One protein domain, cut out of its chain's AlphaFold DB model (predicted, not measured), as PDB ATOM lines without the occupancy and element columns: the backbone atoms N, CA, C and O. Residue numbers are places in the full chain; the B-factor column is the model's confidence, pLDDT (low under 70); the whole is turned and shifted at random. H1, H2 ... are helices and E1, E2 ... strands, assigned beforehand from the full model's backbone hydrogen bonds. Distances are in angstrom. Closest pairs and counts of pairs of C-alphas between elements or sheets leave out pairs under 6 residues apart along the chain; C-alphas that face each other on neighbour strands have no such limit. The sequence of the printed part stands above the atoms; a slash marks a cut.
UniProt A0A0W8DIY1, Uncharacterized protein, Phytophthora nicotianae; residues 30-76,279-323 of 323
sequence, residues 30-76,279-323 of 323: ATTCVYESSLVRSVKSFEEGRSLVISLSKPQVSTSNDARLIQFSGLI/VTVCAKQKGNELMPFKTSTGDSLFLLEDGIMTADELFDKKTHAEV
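This is residues 30 to 76 and 279 to 323 of the 323 residues of an uncharacterized protein of Phytophthora nicotianae (UniProt A0A0W8DIY1). Two helices, H1 and H2, run side by side and opposite ways from a small, strongly twisted sheet at one end, and residues 30 to 35 of H1 stick out. The 92 printed residues hold H1, E1, E2, E3, E4 and H2 in that order, a mixed class with an antiparallel, branched sheet. The whole is compact, radius of gyration of the C-alphas 13.6 A, spanning 45 by 25 by 20 A.

H1, residues 30 to 52, only grazes the sheet, with residues 49 to 52. E1, residues 69 to 76, lies on one side of E2, residues 279 to 286, with N 72 and O 281 3.0 A apart. On the other side are E3, residues 289 to 291, a hairpin with E2, N 284 to O 291 2.8 A, and E4, residues 303 to 306, N 280 to O 305 2.9 A. H2, residues 311 to 322, is on the sheet at a height of 9.6 A and runs across the strands, at 79 degrees to E2 on the local plane. H1 and H2 touch, closest at the C-alphas of Phe 46 and Phe 315, 6.1 A, at a shallow tilt of 4 degrees. In both, every O i to N i+4 pair is within hydrogen-bond range.

H1 runs 33.0 A from C-alpha 30 at (161.831, 180.421, 197.521). E1 measures 19.8 A, E2 19.3 A, E3 6.4 A and E4 10.4 A. H2, 17.0 A, ends at C-alpha 322, (156.194, 196.456, 205.293).

The farthest C-alphas, of Ala 30 and Gln 60, are 45.5 A apart. Residues 77 to 278 are not printed; C-alphas 76 and 279 are 7.1 A apart. The links H1 to E1 and E3 to E4 are long. Residue 323 has pLDDT under 70.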
ATOM      1  N   ALA A  30     162.576 179.767 198.589       71.44
ATOM      2  CA  ALA A  30     161.831 180.421 197.521       71.44
ATOM      3  C   ALA A  30     160.877 181.491 198.075       71.44
ATOM      4  O   ALA A  30     160.867 182.612 197.572       71.44
ATOM      5  N   THR A  31     160.126 181.174 199.133       71.62
ATOM      6  CA  THR A  31     159.205 182.125 199.775       71.62
ATOM      7  C   THR A  31     159.948 183.306 200.400       71.62
ATOM      8  O   THR A  31     159.576 184.447 200.129       71.62
ATOM      9  N   THR A  32     161.059 183.076 201.108       75.69
ATOM     10  CA  THR A  32     161.898 184.162 201.645       75.69
ATOM     11  C   THR A  32     162.485 185.036 200.538       75.69
ATOM     12  O   THR A  32     162.414 186.257 200.621       75.69
ATOM     13  N   CYS A  33     163.008 184.452 199.456       75.19
ATOM     14  CA  CYS A  33     163.552 185.225 198.335       75.19
ATOM     15  C   CYS A  33     162.479 186.061 197.619       75.19
ATOM     16  O   CYS A  33     162.763 187.178 197.178       75.19
ATOM     17  N   VAL A  34     161.254 185.538 197.492       75.50
ATOM     18  CA  VAL A  34     160.112 186.289 196.950       75.50
ATOM     19  C   VAL A  34     159.751 187.448 197.879       75.50
ATOM     20  O   VAL A  34     159.600 188.571 197.396       75.50
ATOM     21  N   TYR A  35     159.697 187.207 199.191       79.94
ATOM     22  CA  TYR A  35     159.420 188.236 200.194       79.94
ATOM     23  C   TYR A  35     160.485 189.342 200.200       79.94
ATOM     24  O   TYR A  35     160.156 190.513 200.024       79.94
ATOM     25  N   GLU A  36     161.771 188.981 200.276       80.81
ATOM     26  CA  GLU A  36     162.896 189.928 200.212       80.81
ATOM     27  C   GLU A  36     162.867 190.756 198.920       80.81
ATOM     28  O   GLU A  36     163.092 191.967 198.937       80.81
ATOM     29  N   SER A  37     162.567 190.118 197.784       79.69
ATOM     30  CA  SER A  37     162.475 190.814 196.497       79.69
ATOM     31  C   SER A  37     161.320 191.813 196.466       79.69
ATOM     32  O   SER A  37     161.472 192.878 195.869       79.69
ATOM     33  N   SER A  38     160.185 191.480 197.084       82.56
ATOM     34  CA  SER A  38     159.031 192.375 197.209       82.56
ATOM     35  C   SER A  38     159.362 193.576 198.092       82.56
ATOM     36  O   SER A  38     159.153 194.715 197.681       82.56
ATOM     37  N   LEU A  39     159.971 193.333 199.254       83.31
ATOM     38  CA  LEU A  39     160.343 194.381 200.202       83.31
ATOM     39  C   LEU A  39     161.337 195.377 199.589       83.31
ATOM     40  O   LEU A  39     161.150 196.588 199.660       83.31
ATOM     41  N   VAL A  40     162.374 194.880 198.908       84.50
ATOM     42  CA  VAL A  40     163.369 195.739 198.243       84.50
ATOM     43  C   VAL A  40     162.747 196.576 197.125       84.50
ATOM     44  O   VAL A  40     163.183 197.707 196.899       84.50
ATOM     45  N   ARG A  41     161.767 196.032 196.391       85.38
ATOM     46  CA  ARG A  41     161.044 196.803 195.369       85.38
ATOM     47  C   ARG A  41     160.256 197.926 196.017       85.38
ATOM     48  O   ARG A  41     160.453 199.063 195.606       85.38
ATOM     49  N   SER A  42     159.506 197.631 197.072       85.69
ATOM     50  CA  SER A  42     158.665 198.630 197.721       85.69
ATOM     51  C   SER A  42     159.465 199.756 198.381       85.69
ATOM     52  O   SER A  42     159.185 200.932 198.153       85.69
ATOM     53  N   VAL A  43     160.573 199.437 199.060       87.12
ATOM     54  CA  VAL A  43     161.487 200.460 199.607       87.12
ATOM     55  C   VAL A  43     161.995 201.398 198.506       87.12
ATOM     56  O   VAL A  43     161.956 202.618 198.664       87.12
ATOM     57  N   LYS A  44     162.411 200.859 197.352       89.94
ATOM     58  CA  LYS A  44     162.826 201.678 196.198       89.94
ATOM     59  C   LYS A  44     161.673 202.501 195.624       89.94
ATOM     60  O   LYS A  44     161.889 203.640 195.218       89.94
ATOM     61  N   SER A  45     160.465 201.947 195.599       91.38
ATOM     62  CA  SER A  45     159.243 202.642 195.186       91.38
ATOM     63  C   SER A  45     158.958 203.846 196.085       91.38
ATOM     64  O   SER A  45     158.605 204.914 195.586       91.38
ATOM     65  N   PHE A  46     159.165 203.715 197.398       93.00
ATOM     66  CA  PHE A  46     159.028 204.819 198.347       93.00
ATOM     67  C   PHE A  46     160.146 205.856 198.218       93.00
ATOM     68  O   PHE A  46     159.851 207.049 198.266       93.00
ATOM     69  N   GLU A  47     161.400 205.454 197.995       91.81
ATOM     70  CA  GLU A  47     162.499 206.392 197.705       91.81
ATOM     71  C   GLU A  47     162.238 207.201 196.423       91.81
ATOM     72  O   GLU A  47     162.387 208.427 196.407       91.81
ATOM     73  N   GLU A  48     161.783 206.533 195.359       93.56
ATOM     74  CA  GLU A  48     161.353 207.189 194.123       93.56
ATOM     75  C   GLU A  48     160.196 208.157 194.405       93.56
ATOM     76  O   GLU A  48     160.260 209.326 194.014       93.56
ATOM     77  N   GLY A  49     159.186 207.704 195.154       93.56
ATOM     78  CA  GLY A  49     158.058 208.515 195.603       93.56
ATOM     79  C   GLY A  49     158.488 209.796 196.316       93.56
ATOM     80  O   GLY A  49     158.062 210.880 195.918       93.56
ATOM     81  N   ARG A  50     159.392 209.696 197.300       94.31
ATOM     82  CA  ARG A  50     159.952 210.846 198.037       94.31
ATOM     83  C   ARG A  50     160.601 211.873 197.116       94.31
ATOM     84  O   ARG A  50     160.451 213.069 197.332       94.31
ATOM     85  N   SER A  51     161.300 211.423 196.076       94.00
ATOM     86  CA  SER A  51     161.981 212.327 195.143       94.00
ATOM     87  C   SER A  51     161.037 213.043 194.163       94.00
ATOM     88  O   SER A  51     161.385 214.102 193.636       94.00
ATOM     89  N   LEU A  52     159.853 212.473 193.901       96.06
ATOM     90  CA  LEU A  52     158.916 212.947 192.873       96.06
ATOM     91  C   LEU A  52     157.681 213.664 193.430       96.06
ATOM     92  O   LEU A  52     157.030 214.408 192.684       96.06
ATOM     93  N   VAL A  53     157.333 213.408 194.692       97.62
ATOM     94  CA  VAL A  53     156.107 213.890 195.329       97.62
ATOM     95  C   VAL A  53     156.065 215.416 195.416       97.62
ATOM     96  O   VAL A  53     157.043 216.084 195.746       97.62
ATOM     97  N   ILE A  54     154.892 215.977 195.134       97.94
ATOM     98  CA  ILE A  54     154.601 217.399 195.304       97.94
ATOM     99  C   ILE A  54     153.677 217.553 196.514       97.94
ATOM    100  O   ILE A  54     152.496 217.211 196.442       97.94
ATOM    101  N   SER A  55     154.197 218.088 197.620       97.75
ATOM    102  CA  SER A  55     153.385 218.397 198.801       97.75
ATOM    103  C   SER A  55     152.532 219.645 198.578       97.75
ATOM    104  O   SER A  55     153.043 220.731 198.300       97.75
ATOM    105  N   LEU A  56     151.218 219.500 198.723       97.56
ATOM    106  CA  LEU A  56     150.257 220.589 198.626       97.56
ATOM    107  C   LEU A  56     149.961 221.136 200.022       97.56
ATOM    108  O   LEU A  56     149.624 220.394 200.941       97.56
ATOM    109  N   SER A  57     150.005 222.460 200.169       94.19
ATOM    110  CA  SER A  57     149.618 223.129 201.420       94.19
ATOM    111  C   SER A  57     148.112 223.064 201.692       94.19
ATOM    112  O   SER A  57     147.679 223.230 202.833       94.19
ATOM    113  N   LYS A  58     147.308 222.848 200.644       94.31
ATOM    114  CA  LYS A  58     145.858 222.648 200.704       94.31
ATOM    115  C   LYS A  58     145.435 221.600 199.671       94.31
ATOM    116  O   LYS A  58     146.026 221.564 198.593       94.31
ATOM    117  N   PRO A  59     144.384 220.811 199.949       95.31
ATOM    118  CA  PRO A  59     143.843 219.824 199.016       95.31
ATOM    119  C   PRO A  59     143.032 220.497 197.892       95.31
ATOM    120  O   PRO A  59     141.800 220.438 197.871       95.31
ATOM    121  N   GLN A  60     143.723 221.198 196.992       95.94
ATOM    122  CA  GLN A  60     143.144 221.879 195.831       95.94
ATOM    123  C   GLN A  60     143.736 221.339 194.535       95.94
ATOM    124  O   GLN A  60     144.936 221.063 194.456       95.94
ATOM    125  N   VAL A  61     142.891 221.216 193.517       95.62
ATOM    126  CA  VAL A  61     143.277 220.731 192.196       95.62
ATOM    127  C   VAL A  61     144.101 221.807 191.491       95.62
ATOM    128  O   VAL A  61     143.711 222.970 191.422       95.62
ATOM    129  N   SER A  62     145.231 221.409 190.907       95.94
ATOM    130  CA  SER A  62     146.002 222.268 190.003       95.94
ATOM    131  C   SER A  62     146.308 221.538 188.707       95.94
ATOM    132  O   SER A  62     146.858 220.438 188.729       95.94
ATOM    133  N   THR A  63     146.038 222.166 187.563       94.12
ATOM    134  CA  THR A  63     146.373 221.602 186.245       94.12
ATOM    135  C   THR A  63     147.878 221.392 186.057       94.12
ATOM    136  O   THR A  63     148.276 220.517 185.297       94.12
ATOM    137  N   SER A  64     148.727 222.124 186.790       95.69
ATOM    138  CA  SER A  64     150.185 221.916 186.793       95.69
ATOM    139  C   SER A  64     150.615 220.581 187.404       95.69
ATOM    140  O   SER A  64     151.732 220.129 187.159       95.69
ATOM    141  N   ASN A  65     149.754 219.979 188.228       96.19
ATOM    142  CA  ASN A  65     150.036 218.752 188.965       96.19
ATOM    143  C   ASN A  65     149.393 217.526 188.307       96.19
ATOM    144  O   ASN A  65     149.491 216.425 188.846       96.19
ATOM    145  N   ASP A  66     148.739 217.688 187.155       96.31
ATOM    146  CA  ASP A  66     148.097 216.572 186.472       96.31
ATOM    147  C   ASP A  66     149.124 215.496 186.086       96.31
ATOM    148  O   ASP A  66     150.242 215.796 185.662       96.31
ATOM    149  N   ALA A  67     148.762 214.231 186.303       96.62
ATOM    150  CA  ALA A  67     149.629 213.056 186.199       96.62
ATOM    151  C   ALA A  67     150.866 213.039 187.127       96.62
ATOM    152  O   ALA A  67     151.683 212.119 187.026       96.62
ATOM    153  N   ARG A  68     151.005 213.994 188.054       97.69
ATOM    154  CA  ARG A  68     152.081 214.023 189.058       97.69
ATOM    155  C   ARG A  68     151.646 213.326 190.341       97.69
ATOM    156  O   ARG A  68     150.464 213.306 190.679       97.69
ATOM    157  N   LEU A  69     152.625 212.783 191.060       98.19
ATOM    158  CA  LEU A  69     152.449 212.322 192.431       98.19
ATOM    159  C   LEU A  69     152.294 213.543 193.345       98.19
ATOM    160  O   LEU A  69     153.182 214.395 193.397       98.19
ATOM    161  N   ILE A  70     151.167 213.634 194.041       98.50
ATOM    162  CA  ILE A  70     150.872 214.697 195.000       98.50
ATOM    163  C   ILE A  70     150.700 214.104 196.393       98.50
ATOM    164  O   ILE A  70     150.233 212.975 196.532       98.50
ATOM    165  N   GLN A  71     151.040 214.888 197.411       98.31
ATOM    166  CA  GLN A  71     150.746 214.575 198.804       98.31
ATOM    167  C   GLN A  71     150.031 215.750 199.455       98.31
ATOM    168  O   GLN A  71     150.386 216.903 199.227       98.31
ATOM    169  N   PHE A  72     149.005 215.476 200.250       98.31
ATOM    170  CA  PHE A  72     148.286 216.510 200.986       98.31
ATOM    171  C   PHE A  72     147.605 215.930 202.214       98.31
ATOM    172  O   PHE A  72     147.348 214.728 202.293       98.31
ATOM    173  N   SER A  73     147.243 216.817 203.136       98.31
ATOM    174  CA  SER A  73     146.436 216.469 204.300       98.31
ATOM    175  C   SER A  73     145.130 217.255 204.318       98.31
ATOM    176  O   SER A  73     145.065 218.405 203.876       98.31
ATOM    177  N   GLY A  74     144.071 216.648 204.845       96.31
ATOM    178  CA  GLY A  74     142.787 217.322 204.981       96.31
ATOM    179  C   GLY A  74     141.724 216.476 205.664       96.31
ATOM    180  O   GLY A  74     141.852 215.263 205.782       96.31
ATOM    181  N   LEU A  75     140.668 217.145 206.123       96.06
ATOM    182  CA  LEU A  75     139.503 216.503 206.728       96.06
ATOM    183  C   LEU A  75     138.678 215.777 205.660       96.06
ATOM    184  O   LEU A  75     138.396 216.363 204.611       96.06
ATOM    185  N   ILE A  76     138.234 214.553 205.955       96.38
ATOM    186  CA  ILE A  76     137.260 213.868 205.102       96.38
ATOM    187  C   ILE A  76     135.878 214.500 205.293       96.38
ATOM    188  O   ILE A  76     135.359 214.628 206.408       96.38
ATOM    189  N   VAL A 279     143.171 213.145 207.272       97.44
ATOM    190  CA  VAL A 279     143.979 212.086 206.666       97.44
ATOM    191  C   VAL A 279     145.073 212.698 205.813       97.44
ATOM    192  O   VAL A 279     144.953 213.846 205.369       97.44
ATOM    193  N   THR A 280     146.114 211.916 205.560       98.31
ATOM    194  CA  THR A 280     147.168 212.237 204.606       98.31
ATOM    195  C   THR A 280     147.080 211.292 203.427       98.31
ATOM    196  O   THR A 280     147.041 210.079 203.598       98.31
ATOM    197  N   VAL A 281     147.053 211.856 202.224       98.38
ATOM    198  CA  VAL A 281     146.915 211.117 200.969       98.38
ATOM    199  C   VAL A 281     148.158 211.337 200.122       98.38
ATOM    200  O   VAL A 281     148.620 212.471 200.011       98.38
ATOM    201  N   CYS A 282     148.665 210.275 199.495       98.38
ATOM    202  CA  CYS A 282     149.704 210.334 198.471       98.38
ATOM    203  C   CYS A 282     149.292 209.492 197.260       98.38
ATOM    204  O   CYS A 282     149.198 208.265 197.332       98.38
ATOM    205  N   ALA A 283     149.000 210.166 196.150       98.38
ATOM    206  CA  ALA A 283     148.467 209.546 194.943       98.38
ATOM    207  C   ALA A 283     148.766 210.401 193.708       98.38
ATOM    208  O   ALA A 283     149.160 211.564 193.803       98.38
ATOM    209  N   LYS A 284     148.570 209.830 192.521       98.44
ATOM    210  CA  LYS A 284     148.654 210.577 191.268       98.44
ATOM    211  C   LYS A 284     147.395 211.412 191.070       98.44
ATOM    212  O   LYS A 284     146.292 210.865 191.114       98.44
ATOM    213  N   GLN A 285     147.557 212.691 190.753       98.31
ATOM    214  CA  GLN A 285     146.432 213.537 190.370       98.31
ATOM    215  C   GLN A 285     145.980 213.245 188.931       98.31
ATOM    216  O   GLN A 285     146.812 213.156 188.024       98.31
ATOM    217  N   LYS A 286     144.667 213.156 188.706       97.94
ATOM    218  CA  LYS A 286     144.051 213.242 187.377       97.94
ATOM    219  C   LYS A 286     142.785 214.093 187.468       97.94
ATOM    220  O   LYS A 286     141.724 213.602 187.844       97.94
ATOM    221  N   GLY A 287     142.889 215.385 187.172       96.81
ATOM    222  CA  GLY A 287     141.830 216.338 187.516       96.81
ATOM    223  C   GLY A 287     141.532 216.314 189.024       96.81
ATOM    224  O   GLY A 287     142.433 216.536 189.827       96.81
ATOM    225  N   ASN A 288     140.282 216.029 189.403       95.81
ATOM    226  CA  ASN A 288     139.861 215.843 190.798       95.81
ATOM    227  C   ASN A 288     139.897 214.375 191.273       95.81
ATOM    228  O   ASN A 288     139.546 214.096 192.421       95.81
ATOM    229  N   GLU A 289     140.293 213.440 190.410       97.94
ATOM    230  CA  GLU A 289     140.451 212.031 190.758       97.94
ATOM    231  C   GLU A 289     141.855 211.763 191.310       97.94
ATOM    232  O   GLU A 289     142.856 212.337 190.866       97.94
ATOM    233  N   LEU A 290     141.916 210.832 192.257       98.38
ATOM    234  CA  LEU A 290     143.150 210.270 192.785       98.38
ATOM    235  C   LEU A 290     143.338 208.885 192.175       98.38
ATOM    236  O   LEU A 290     142.443 208.044 192.240       98.38
ATOM    237  N   MET A 291     144.504 208.642 191.586       98.06
ATOM    238  CA  MET A 291     144.825 207.373 190.940       98.06
ATOM    239  C   MET A 291     146.134 206.785 191.474       98.06
ATOM    240  O   MET A 291     147.015 207.539 191.894       98.06
ATOM    241  N   PRO A 292     146.341 205.463 191.354       98.06
ATOM    242  CA  PRO A 292     147.640 204.867 191.620       98.06
ATOM    243  C   PRO A 292     148.751 205.463 190.736       98.06
ATOM    244  O   PRO A 292     148.596 205.641 189.514       98.06
ATOM    245  N   PHE A 293     149.887 205.777 191.360       97.25
ATOM    246  CA  PHE A 293     151.102 206.231 190.689       97.25
ATOM    247  C   PHE A 293     152.062 205.059 190.493       97.25
ATOM    248  O   PHE A 293     152.581 204.525 191.466       97.25
ATOM    249  N   LYS A 294     152.314 204.659 189.244       96.00
ATOM    250  CA  LYS A 294     153.261 203.578 188.944       96.00
ATOM    251  C   LYS A 294     154.696 204.085 189.044       96.00
ATOM    252  O   LYS A 294     155.041 205.044 188.358       96.00
ATOM    253  N   THR A 295     155.498 203.405 189.848       94.06
ATOM    254  CA  THR A 295     156.939 203.645 190.005       94.06
ATOM    255  C   THR A 295     157.748 202.851 188.980       94.06
ATOM    256  O   THR A 295     157.225 201.957 188.301       94.06
ATOM    257  N   SER A 296     159.038 203.160 188.852       91.62
ATOM    258  CA  SER A 296     159.959 202.477 187.935       91.62
ATOM    259  C   SER A 296     160.193 200.997 188.274       91.62
ATOM    260  O   SER A 296     160.540 200.209 187.394       91.62
ATOM    261  N   THR A 297     159.967 200.601 189.526       87.31
ATOM    262  CA  THR A 297     160.086 199.219 190.024       87.31
ATOM    263  C   THR A 297     158.863 198.356 189.689       87.31
ATOM    264  O   THR A 297     158.948 197.128 189.762       87.31
ATOM    265  N   GLY A 298     157.749 198.980 189.289       86.25
ATOM    266  CA  GLY A 298     156.477 198.331 188.969       86.25
ATOM    267  C   GLY A 298     155.416 198.426 190.069       86.25
ATOM    268  O   GLY A 298     154.243 198.191 189.767       86.25
ATOM    269  N   ASP A 299     155.783 198.822 191.292       88.94
ATOM    270  CA  ASP A 299     154.815 199.015 192.375       88.94
ATOM    271  C   ASP A 299     154.041 200.321 192.188       88.94
ATOM    272  O   ASP A 299     154.445 201.224 191.441       88.94
ATOM    273  N   SER A 300     152.901 200.430 192.867       92.81
ATOM    274  CA  SER A 300     152.045 201.609 192.781       92.81
ATOM    275  C   SER A 300     151.943 202.332 194.116       92.81
ATOM    276  O   SER A 300     151.560 201.739 195.116       92.81
ATOM    277  N   LEU A 301     152.218 203.635 194.109       96.12
ATOM    278  CA  LEU A 301     151.970 204.511 195.248       96.12
ATOM    279  C   LEU A 301     150.518 204.980 195.198       96.12
ATOM    280  O   LEU A 301     150.109 205.713 194.289       96.12
ATOM    281  N   PHE A 302     149.737 204.503 196.160       97.56
ATOM    282  CA  PHE A 302     148.342 204.872 196.346       97.56
ATOM    283  C   PHE A 302     147.993 204.760 197.825       97.56
ATOM    284  O   PHE A 302     147.446 203.762 198.283       97.56
ATOM    285  N   LEU A 303     148.436 205.759 198.580       97.38
ATOM    286  CA  LEU A 303     148.579 205.662 200.023       97.38
ATOM    287  C   LEU A 303     147.610 206.614 200.708       97.38
ATOM    288  O   LEU A 303     147.502 207.784 200.327       97.38
ATOM    289  N   LEU A 304     146.967 206.121 201.758       97.19
ATOM    290  CA  LEU A 304     146.267 206.941 202.728       97.19
ATOM    291  C   LEU A 304     146.672 206.521 204.139       97.19
ATOM    292  O   LEU A 304     146.796 205.335 204.437       97.19
ATOM    293  N   GLU A 305     146.884 207.521 204.989       96.31
ATOM    294  CA  GLU A 305     147.128 207.354 206.418       96.31
ATOM    295  C   GLU A 305     146.215 208.258 207.238       96.31
ATOM    296  O   GLU A 305     145.849 209.362 206.817       96.31
ATOM    297  N   ASP A 306     145.865 207.793 208.432       93.25
ATOM    298  CA  ASP A 306     145.174 208.610 209.412       93.25
ATOM    299  C   ASP A 306     146.118 209.680 209.992       93.25
ATOM    300  O   ASP A 306     147.284 209.428 210.292       93.25
ATOM    301  N   GLY A 307     145.612 210.905 210.141       94.56
ATOM    302  CA  GLY A 307     146.372 212.035 210.671       94.56
ATOM    303  C   GLY A 307     147.007 212.940 209.611       94.56
ATOM    304  O   GLY A 307     146.842 212.780 208.400       94.56
ATOM    305  N   ILE A 308     147.708 213.965 210.096       96.38
ATOM    306  CA  ILE A 308     148.397 214.974 209.284       96.38
ATOM    307  C   ILE A 308     149.881 214.638 209.309       96.38
ATOM    308  O   ILE A 308     150.481 214.634 210.380       96.38
ATOM    309  N   MET A 309     150.449 214.368 208.140       96.50
ATOM    310  CA  MET A 309     151.839 213.967 207.973       96.50
ATOM    311  C   MET A 309     152.466 214.740 206.818       96.50
ATOM    312  O   MET A 309     151.795 215.128 205.858       96.50
ATOM    313  N   THR A 310     153.771 214.943 206.894       96.94
ATOM    314  CA  THR A 310     154.603 215.291 205.741       96.94
ATOM    315  C   THR A 310     154.757 214.085 204.811       96.94
ATOM    316  O   THR A 310     154.406 212.956 205.159       96.94
ATOM    317  N   ALA A 311     155.282 214.308 203.603       95.19
ATOM    318  CA  ALA A 311     155.582 213.201 202.701       95.19
ATOM    319  C   ALA A 311     156.611 212.232 203.312       95.19
ATOM    320  O   ALA A 311     156.397 211.024 203.260       95.19
ATOM    321  N   ASP A 312     157.674 212.750 203.933       94.88
ATOM    322  CA  ASP A 312     158.715 211.921 204.549       94.88
ATOM    323  C   ASP A 312     158.152 211.039 205.670       94.88
ATOM    324  O   ASP A 312     158.358 209.828 205.639       94.88
ATOM    325  N   GLU A 313     157.352 211.604 206.583       96.31
ATOM    326  CA  GLU A 313     156.694 210.848 207.663       96.31
ATOM    327  C   GLU A 313     155.754 209.759 207.128       96.31
ATOM    328  O   GLU A 313     155.753 208.637 207.638       96.31
ATOM    329  N   LEU A 314     154.975 210.065 206.082       95.62
ATOM    330  CA  LEU A 314     154.094 209.091 205.435       95.62
ATOM    331  C   LEU A 314     154.894 207.909 204.879       95.62
ATOM    332  O   LEU A 314     154.542 206.751 205.107       95.62
ATOM    333  N   PHE A 315     155.965 208.194 204.137       94.44
ATOM    334  CA  PHE A 315     156.794 207.146 203.561       94.44
ATOM    335  C   PHE A 315     157.576 206.384 204.635       94.44
ATOM    336  O   PHE A 315     157.758 205.187 204.478       94.44
ATOM    337  N   ASP A 316     158.040 207.026 205.710       93.06
ATOM    338  CA  ASP A 316     158.695 206.335 206.829       93.06
ATOM    339  C   ASP A 316     157.720 205.355 207.500       93.06
ATOM    340  O   ASP A 316     158.064 204.189 207.705       93.06
ATOM    341  N   LYS A 317     156.477 205.787 207.764       91.62
ATOM    342  CA  LYS A 317     155.429 204.930 208.342       91.62
ATOM    343  C   LYS A 317     155.123 203.728 207.446       91.62
ATOM    344  O   LYS A 317     155.103 202.602 207.939       91.62
ATOM    345  N   LYS A 318     154.931 203.940 206.137       89.62
ATOM    346  CA  LYS A 318     154.645 202.845 205.191       89.62
ATOM    347  C   LYS A 318     155.826 201.887 205.026       89.62
ATOM    348  O   LYS A 318     155.605 200.683 205.021       89.62
ATOM    349  N   THR A 319     157.064 202.385 204.994       86.19
ATOM    350  CA  THR A 319     158.256 201.520 204.984       86.19
ATOM    351  C   THR A 319     158.322 200.644 206.236       86.19
ATOM    352  O   THR A 319     158.609 199.459 206.130       86.19
ATOM    353  N   HIS A 320     158.042 201.197 207.420       81.56
ATOM    354  CA  HIS A 320     158.048 200.421 208.663       81.56
ATOM    355  C   HIS A 320     156.928 199.381 208.748       81.56
ATOM    356  O   HIS A 320     157.119 198.373 209.413       81.56
ATOM    357  N   ALA A 321     155.783 199.613 208.103       76.69
ATOM    358  CA  ALA A 321     154.676 198.658 208.084       76.69
ATOM    359  C   ALA A 321     154.938 197.437 207.180       76.69
ATOM    360  O   ALA A 321     154.297 196.405 207.351       76.69
ATOM    361  N   GLU A 322     155.853 197.549 206.213       71.81
ATOM    362  CA  GLU A 322     156.194 196.456 205.293       71.81
ATOM    363  C   GLU A 322     157.359 195.574 205.765       71.81
ATOM    364  O   GLU A 322     157.545 194.477 205.231       71.81
ATOM    365  N   VAL A 323     158.151 196.050 206.734       58.06
ATOM    366  CA  VAL A 323     159.307 195.342 207.316       58.06
ATOM    367  C   VAL A 323     158.874 194.519 208.521       58.06
ATOM    368  O   VAL A 323     159.227 193.317 208.539       58.06
TER     369      VAL A 323